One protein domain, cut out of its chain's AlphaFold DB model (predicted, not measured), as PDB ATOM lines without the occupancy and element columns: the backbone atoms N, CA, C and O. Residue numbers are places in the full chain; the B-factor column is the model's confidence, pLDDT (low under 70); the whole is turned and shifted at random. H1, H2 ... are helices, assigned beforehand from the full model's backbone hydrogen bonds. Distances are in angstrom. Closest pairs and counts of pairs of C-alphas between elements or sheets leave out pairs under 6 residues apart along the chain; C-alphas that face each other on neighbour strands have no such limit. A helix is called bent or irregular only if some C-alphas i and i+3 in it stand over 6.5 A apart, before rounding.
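What this domain is: This is residues 92 to 154 of the 163 residues of an uncharacterized protein of Caulifigura coniformis (UniProt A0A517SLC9). Two helices stand well apart at opposite sides of an open frame, and a long loop, residues 119 to 136, leaves H1, turns and runs back through the space between them to H2. The printed part has 63 residues and is all helix by class, with H1 then H2 and no named strand, though under half of the residues are in named elements. It is only just loose, close to compact, with a radius of gyration of the C-alphas of 13.0 A and spans of 31 by 29 by 22 A.

Where its parts are: Residues 92 to 106 hold no named element. H1, residues 107 to 118, begins at C-alpha 107 (38.937, 34.722, 28.639) and measures 16.1 A. H2, residues 137 to 152, measures 23.5 A and ends at C-alpha 152 (15.755, 29.823, 21.212). H2 is irregular: C-alphas 138 and 141 are 7.2 A apart.

How they stand to each other: H1 and H2 are apart. Every O i to N i+4 pair is within hydrogen-bond range in H1, and 10 of 12 in H2.

The domain as a whole: The two farthest C-alphas, of Ser 102 and Ser 153, are 35.0 A apart. The link H1 to H2 is long, with 18 residues. The printed part has no cut. Its mean pLDDT is 74.8, and residues 92 to 96, 100, 102 to 104, 119 and 151 to 154 are under 70.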
ATOM      1  N   THR A  92      24.121  41.450  45.810       55.97
ATOM      2  CA  THR A  92      22.951  42.248  45.465       55.97
ATOM      3  C   THR A  92      21.701  41.437  45.783       55.97
ATOM      4  O   THR A  92      21.711  40.205  45.720       55.97
ATOM      5  N   THR A  93      20.605  42.122  46.103       52.88
ATOM      6  CA  THR A  93      19.317  41.536  46.517       52.88
ATOM      7  C   THR A  93      18.768  40.488  45.537       52.88
ATOM      8  O   THR A  93      17.911  39.690  45.900       52.88
ATOM      9  N   ASN A  94      19.298  40.448  44.313       59.22
ATOM     10  CA  ASN A  94      18.921  39.525  43.245       59.22
ATOM     11  C   ASN A  94      19.792  38.253  43.184       59.22
ATOM     12  O   ASN A  94      19.752  37.541  42.186       59.22
ATOM     13  N   GLY A  95      20.617  37.979  44.202       65.56
ATOM     14  CA  GLY A  95      21.470  36.785  44.244       65.56
ATOM     15  C   GLY A  95      22.693  36.844  43.321       65.56
ATOM     16  O   GLY A  95      23.349  35.826  43.110       65.56
ATOM     17  N   LEU A  96      23.026  38.021  42.777       69.75
ATOM     18  CA  LEU A  96      24.223  38.213  41.952       69.75
ATOM     19  C   LEU A  96      25.434  38.536  42.828       69.75
ATOM     20  O   LEU A  96      25.350  39.339  43.762       69.75
ATOM     21  N   VAL A  97      26.569  37.938  42.467       70.62
ATOM     22  CA  VAL A  97      27.862  38.099  43.138       70.62
ATOM     23  C   VAL A  97      28.739  39.049  42.325       70.62
ATOM     24  O   VAL A  97      29.106  38.745  41.190       70.62
ATOM     25  N   LYS A  98      29.094  40.205  42.898       71.12
ATOM     26  CA  LYS A  98      29.994  41.173  42.258       71.12
ATOM     27  C   LYS A  98      31.450  40.775  42.492       71.12
ATOM     28  O   LYS A  98      31.921  40.794  43.624       71.12
ATOM     29  N   ILE A  99      32.174  40.465  41.420       71.31
ATOM     30  CA  ILE A  99      33.602  40.144  41.485       71.31
ATOM     31  C   ILE A  99      34.380  41.270  40.814       71.31
ATOM     32  O   ILE A  99      34.205  41.527  39.624       71.31
ATOM     33  N   GLN A 100      35.233  41.949  41.576       68.44
ATOM     34  CA  GLN A 100      36.157  42.924  41.006       68.44
ATOM     35  C   GLN A 100      37.305  42.175  40.328       68.44
ATOM     36  O   GLN A 100      38.071  41.466  40.980       68.44
ATOM     37  N   VAL A 101      37.412  42.314  39.009       70.50
ATOM     38  CA  VAL A 101      38.511  41.747  38.224       70.50
ATOM     39  C   VAL A 101      39.398  42.896  37.773       70.50
ATOM     40  O   VAL A 101      38.927  43.817  37.114       70.50
ATOM     41  N   SER A 102      40.677  42.855  38.145       66.81
ATOM     42  CA  SER A 102      41.673  43.794  37.626       66.81
ATOM     43  C   SER A 102      41.842  43.584  36.122       66.81
ATOM     44  O   SER A 102      41.966  42.442  35.676       66.81
ATOM     45  N   GLU A 103      41.858  44.669  35.348       65.06
ATOM     46  CA  GLU A 103      42.160  44.603  33.917       65.06
ATOM     47  C   GLU A 103      43.555  43.987  33.679       65.06
ATOM     48  O   GLU A 103      44.464  44.215  34.486       65.06
ATOM     49  N   PRO A 104      43.758  43.208  32.598       68.00
ATOM     50  CA  PRO A 104      42.840  42.938  31.481       68.00
ATOM     51  C   PRO A 104      41.865  41.762  31.712       68.00
ATOM     52  O   PRO A 104      42.229  40.708  32.233       68.00
ATOM     53  N   LEU A 105      40.622  41.919  31.239       73.81
ATOM     54  CA  LEU A 105      39.576  40.883  31.218       73.81
ATOM     55  C   LEU A 105      39.825  39.870  30.084       73.81
ATOM     56  O   LEU A 105      39.159  39.895  29.049       73.81
ATOM     57  N   THR A 106      40.809  38.985  30.251       80.38
ATOM     58  CA  THR A 106      41.052  37.885  29.300       80.38
ATOM     59  C   THR A 106      40.124  36.699  29.571       80.38
ATOM     60  O   THR A 106      39.708  36.472  30.708       80.38
ATOM     61  N   ARG A 107      39.804  35.911  28.536       79.38
ATOM     62  CA  ARG A 107      38.937  34.722  28.639       79.38
ATOM     63  C   ARG A 107      39.429  33.755  29.713       79.38
ATOM     64  O   ARG A 107      38.645  33.306  30.540       79.38
ATOM     65  N   GLU A 108      40.731  33.497  29.732       79.31
ATOM     66  CA  GLU A 108      41.396  32.598  30.674       79.31
ATOM     67  C   GLU A 108      41.256  33.119  32.108       79.31
ATOM     68  O   GLU A 108      41.046  32.353  33.047       79.31
ATOM     69  N   ARG A 109      41.318  34.446  32.284       75.81
ATOM     70  CA  ARG A 109      41.153  35.078  33.590       75.81
ATOM     71  C   ARG A 109      39.703  35.041  34.054       75.81
ATOM     72  O   ARG A 109      39.473  34.756  35.225       75.81
ATOM     73  N   VAL A 110      38.737  35.287  33.166       83.88
ATOM     74  CA  VAL A 110      37.308  35.143  33.488       83.88
ATOM     75  C   VAL A 110      37.005  33.698  33.873       83.88
ATOM     76  O   VAL A 110      36.388  33.469  34.906       83.88
ATOM     77  N   GLU A 111      37.507  32.726  33.115       82.56
ATOM     78  CA  GLU A 111      37.357  31.301  33.416       82.56
ATOM     79  C   GLU A 111      37.909  30.953  34.803       82.56
ATOM     80  O   GLU A 111      37.207  30.380  35.639       82.56
ATOM     81  N   GLN A 112      39.135  31.391  35.097       79.12
ATOM     82  CA  GLN A 112      39.782  31.150  36.381       79.12
ATOM     83  C   GLN A 112      39.033  31.808  37.551       79.12
ATOM     84  O   GLN A 112      38.901  31.213  38.623       79.12
ATOM     85  N   VAL A 113      38.550  33.039  37.361       81.00
ATOM     86  CA  VAL A 113      37.810  33.789  38.382       81.00
ATOM     87  C   VAL A 113      36.440  33.161  38.628       81.00
ATOM     88  O   VAL A 113      36.086  32.927  39.782       81.00
ATOM     89  N   VAL A 114      35.693  32.830  37.573       82.94
ATOM     90  CA  VAL A 114      34.366  32.210  37.679       82.94
ATOM     91  C   VAL A 114      34.476  30.800  38.254       82.94
ATOM     92  O   VAL A 114      33.674  30.433  39.111       82.94
ATOM     93  N   SER A 115      35.489  30.022  37.866       79.81
ATOM     94  CA  SER A 115      35.708  28.687  38.426       79.81
ATOM     95  C   SER A 115      36.035  28.743  39.921       79.81
ATOM     96  O   SER A 115      35.454  27.999  40.713       79.81
ATOM     97  N   ARG A 116      36.886  29.693  40.344       76.19
ATOM     98  CA  ARG A 116      37.167  29.924  41.772       76.19
ATOM     99  C   ARG A 116      35.948  30.406  42.549       76.19
ATOM    100  O   ARG A 116      35.736  29.946  43.665       76.19
ATOM    101  N   ALA A 117      35.181  31.339  41.991       70.25
ATOM    102  CA  ALA A 117      34.043  31.933  42.684       70.25
ATOM    103  C   ALA A 117      32.847  30.975  42.786       70.25
ATOM    104  O   ALA A 117      32.149  30.984  43.793       70.25
ATOM    105  N   SER A 118      32.626  30.137  41.771       73.38
ATOM    106  CA  SER A 118      31.535  29.152  41.749       73.38
ATOM    107  C   SER A 118      31.884  27.822  42.426       73.38
ATOM    108  O   SER A 118      30.990  27.015  42.681       73.38
ATOM    109  N   GLY A 119      33.171  27.550  42.671       69.62
ATOM    110  CA  GLY A 119      33.642  26.265  43.192       69.62
ATOM    111  C   GLY A 119      33.463  25.096  42.214       69.62
ATOM    112  O   GLY A 119      33.552  23.940  42.623       69.62
ATOM    113  N   ARG A 120      33.189  25.375  40.931       72.00
ATOM    114  CA  ARG A 120      33.003  24.376  39.869       72.00
ATOM    115  C   ARG A 120      34.028  24.593  38.753       72.00
ATOM    116  O   ARG A 120      34.383  25.740  38.476       72.00
ATOM    117  N   PRO A 121      34.513  23.533  38.083       71.12
ATOM    118  CA  PRO A 121      35.289  23.704  36.861       71.12
ATOM    119  C   PRO A 121      34.377  24.313  35.788       71.12
ATOM    120  O   PRO A 121      33.357  23.730  35.427       71.12
ATOM    121  N   VAL A 122      34.720  25.512  35.323       79.38
ATOM    122  CA  VAL A 122      34.030  26.199  34.226       79.38
ATOM    123  C   VAL A 122      35.011  26.258  33.072       79.38
ATOM    124  O   VAL A 122      36.141  26.667  33.285       79.38
ATOM    125  N   GLU A 123      34.590  25.839  31.881       81.62
ATOM    126  CA  GLU A 123      35.412  25.858  30.669       81.62
ATOM    127  C   GLU A 123      34.691  26.707  29.615       81.62
ATOM    128  O   GLU A 123      33.618  26.342  29.126       81.62
ATOM    129  N   LEU A 124      35.242  27.871  29.268       81.25
ATOM    130  CA  LEU A 124      34.565  28.830  28.394       81.25
ATOM    131  C   LEU A 124      34.828  28.504  26.922       81.25
ATOM    132  O   LEU A 124      35.520  29.261  26.260       81.25
ATOM    133  N   LYS A 125      34.357  27.385  26.364       80.75
ATOM    134  CA  LYS A 125      34.659  27.015  24.956       80.75
ATOM    135  C   LYS A 125      34.103  28.034  23.944       80.75
ATOM    136  O   LYS A 125      32.921  28.368  24.041       80.75
ATOM    137  N   PRO A 126      34.884  28.498  22.946       74.81
ATOM    138  CA  PRO A 126      34.379  29.424  21.933       74.81
ATOM    139  C   PRO A 126      33.111  28.866  21.269       74.81
ATOM    140  O   PRO A 126      33.091  27.712  20.849       74.81
ATOM    141  N   GLY A 127      32.044  29.665  21.228       76.25
ATOM    142  CA  GLY A 127      30.742  29.262  20.681       76.25
ATOM    143  C   GLY A 127      29.792  28.557  21.660       76.25
ATOM    144  O   GLY A 127      28.616  28.422  21.340       76.25
ATOM    145  N   VAL A 128      30.255  28.158  22.852       77.50
ATOM    146  CA  VAL A 128      29.426  27.514  23.898       77.50
ATOM    147  C   VAL A 128      29.041  28.495  25.009       77.50
ATOM    148  O   VAL A 128      28.062  28.282  25.718       77.50
ATOM    149  N   TYR A 129      29.778  29.599  25.148       79.50
ATOM    150  CA  TYR A 129      29.435  30.693  26.054       79.50
ATOM    151  C   TYR A 129      29.085  31.961  25.275       79.50
ATOM    152  O   TYR A 129      29.531  32.170  24.144       79.50
ATOM    153  N   ARG A 130      28.308  32.837  25.914       78.81
ATOM    154  CA  ARG A 130      28.015  34.179  25.418       78.81
ATOM    155  C   ARG A 130      28.326  35.194  26.507       78.81
ATOM    156  O   ARG A 130      28.032  34.957  27.673       78.81
ATOM    157  N   ALA A 131      28.929  36.306  26.112       80.56
ATOM    158  CA  ALA A 131      29.214  37.429  26.988       80.56
ATOM    159  C   ALA A 131      28.576  38.686  26.396       80.56
ATOM    160  O   ALA A 131      28.670  38.918  25.191       80.56
ATOM    161  N   GLU A 132      27.928  39.478  27.243       79.31
ATOM    162  CA  GLU A 132      27.348  40.766  26.885       79.31
ATOM    163  C   GLU A 132      27.704  41.771  27.980       79.31
ATOM    164  O   GLU A 132      27.692  41.439  29.168       79.31
ATOM    165  N   SER A 133      28.081  42.981  27.575       78.25
ATOM    166  CA  SER A 133      28.361  44.063  28.514       78.25
ATOM    167  C   SER A 133      27.047  44.729  28.895       78.25
ATOM    168  O   SER A 133      26.338  45.226  28.025       78.25
ATOM    169  N   VAL A 134      26.746  44.774  30.189       80.25
ATOM    170  CA  VAL A 134      25.595  45.507  30.728       80.25
ATOM    171  C   VAL A 134      26.075  46.777  31.413       80.25
ATOM    172  O   VAL A 134      27.066  46.754  32.145       80.25
ATOM    173  N   ASN A 135      25.378  47.891  31.187       78.88
ATOM    174  CA  ASN A 135      25.753  49.179  31.781       78.88
ATOM    175  C   ASN A 135      25.347  49.252  33.257       78.88
ATOM    176  O   ASN A 135      25.972  49.952  34.053       78.88
ATOM    177  N   SER A 136      24.296  48.518  33.633       77.62
ATOM    178  CA  SER A 136      23.788  48.466  35.000       77.62
ATOM    179  C   SER A 136      23.335  47.063  35.391       77.62
ATOM    180  O   SER A 136      22.712  46.352  34.607       77.62
ATOM    181  N   LEU A 137      23.542  46.689  36.660       75.94
ATOM    182  CA  LEU A 137      23.022  45.433  37.217       75.94
ATOM    183  C   LEU A 137      21.486  45.342  37.155       75.94
ATOM    184  O   LEU A 137      20.942  44.243  37.159       75.94
ATOM    185  N   LYS A 138      20.776  46.476  37.061       78.69
ATOM    186  CA  LYS A 138      19.313  46.500  36.886       78.69
ATOM    187  C   LYS A 138      18.865  45.965  35.523       78.69
ATOM    188  O   LYS A 138      17.755  45.460  35.412       78.69
ATOM    189  N   GLU A 139      19.723  46.068  34.511       80.38
ATOM    190  CA  GLU A 139      19.459  45.611  33.142       80.38
ATOM    191  C   GLU A 139      19.765  44.119  32.971       80.38
ATOM    192  O   GLU A 139      19.350  43.516  31.985       80.38
ATOM    193  N   TYR A 140      20.442  43.499  33.946       82.69
ATOM    194  CA  TYR A 140      20.824  42.088  33.897       82.69
ATOM    195  C   TYR A 140      19.659  41.143  33.540       82.69
ATOM    196  O   TYR A 140      19.837  40.341  32.624       82.69
ATOM    197  N   PRO A 141      18.458  41.239  34.153       81.81
ATOM    198  CA  PRO A 141      17.349  40.350  33.800       81.81
ATOM    199  C   PRO A 141      16.906  40.497  32.339       81.81
ATOM    200  O   PRO A 141      16.541  39.515  31.697       81.81
ATOM    201  N   GLN A 142      16.960  41.718  31.800       83.44
ATOM    202  CA  GLN A 142      16.590  41.997  30.412       83.44
ATOM    203  C   GLN A 142      17.648  41.458  29.449       83.44
ATOM    204  O   GLN A 142      17.297  40.821  28.460       83.44
ATOM    205  N   ALA A 143      18.930  41.655  29.765       82.25
ATOM    206  CA  ALA A 143      20.032  41.105  28.986       82.25
ATOM    207  C   ALA A 143      19.944  39.573  28.920       82.25
ATOM    208  O   ALA A 143      19.951  39.006  27.833       82.25
ATOM    209  N   VAL A 144      19.738  38.894  30.055       83.44
ATOM    210  CA  VAL A 144      19.570  37.429  30.082       83.44
ATOM    211  C   VAL A 144      18.385  36.984  29.219       83.44
ATOM    212  O   VAL A 144      18.559  36.111  28.371       83.44
ATOM    213  N   ALA A 145      17.222  37.630  29.342       83.50
ATOM    214  CA  ALA A 145      16.049  37.303  28.527       83.50
ATOM    215  C   ALA A 145      16.288  37.506  27.012       83.50
ATOM    216  O   ALA A 145      15.818  36.723  26.178       83.50
ATOM    217  N   LEU A 146      17.055  38.531  26.625       82.38
ATOM    218  CA  LEU A 146      17.469  38.749  25.233       82.38
ATOM    219  C   LEU A 146      18.433  37.661  24.743       82.38
ATOM    220  O   LEU A 146      18.326  37.197  23.604       82.38
ATOM    221  N   LEU A 147      19.360  37.214  25.591       80.94
ATOM    222  CA  LEU A 147      20.271  36.127  25.243       80.94
ATOM    223  C   LEU A 147      19.543  34.786  25.100       80.94
ATOM    224  O   LEU A 147      19.813  34.065  24.137       80.94
ATOM    225  N   GLU A 148      18.599  34.487  25.993       80.94
ATOM    226  CA  GLU A 148      17.765  33.283  25.951       80.94
ATOM    227  C   GLU A 148      16.870  33.255  24.709       80.94
ATOM    228  O   GLU A 148      16.878  32.275  23.963       80.94
ATOM    229  N   SER A 149      16.169  34.351  24.406       77.75
ATOM    230  CA  SER A 149      15.315  34.445  23.209       77.75
ATOM    231  C   SER A 149      16.109  34.329  21.903       77.75
ATOM    232  O   SER A 149      15.658  33.696  20.943       77.75
ATOM    233  N   ARG A 150      17.336  34.863  21.868       72.12
ATOM    234  CA  ARG A 150      18.255  34.717  20.731       72.12
ATOM    235  C   ARG A 150      18.890  33.322  20.653       72.12
ATOM    236  O   ARG A 150      19.343  32.943  19.577       72.12
ATOM    237  N   SER A 151      18.940  32.574  21.757       65.38
ATOM    238  CA  SER A 151      19.320  31.156  21.770       65.38
ATOM    239  C   SER A 151      18.181  30.271  21.260       65.38
ATOM    240  O   SER A 151      18.421  29.385  20.449       65.38
ATOM    241  N   ALA A 152      16.942  30.542  21.676       60.41
ATOM    242  CA  ALA A 152      15.755  29.823  21.212       60.41
ATOM    243  C   ALA A 152      15.471  30.069  19.719       60.41
ATOM    244  O   ALA A 152      15.094  29.159  18.993       60.41
ATOM    245  N   SER A 153      15.735  31.282  19.226       54.59
ATOM    246  CA  SER A 153      15.571  31.626  17.802       54.59
ATOM    247  C   SER A 153      16.667  31.060  16.886       54.59
ATOM    248  O   SER A 153      16.597  31.250  15.674       54.59
ATOM    249  N   ALA A 154      17.693  30.397  17.432       53.47
ATOM    250  CA  ALA A 154      18.704  29.701  16.637       53.47
ATOM    251  C   ALA A 154      18.249  28.299  16.181       53.47
ATOM    252  O   ALA A 154      18.983  27.635  15.447       53.47
TER     253      ALA A 154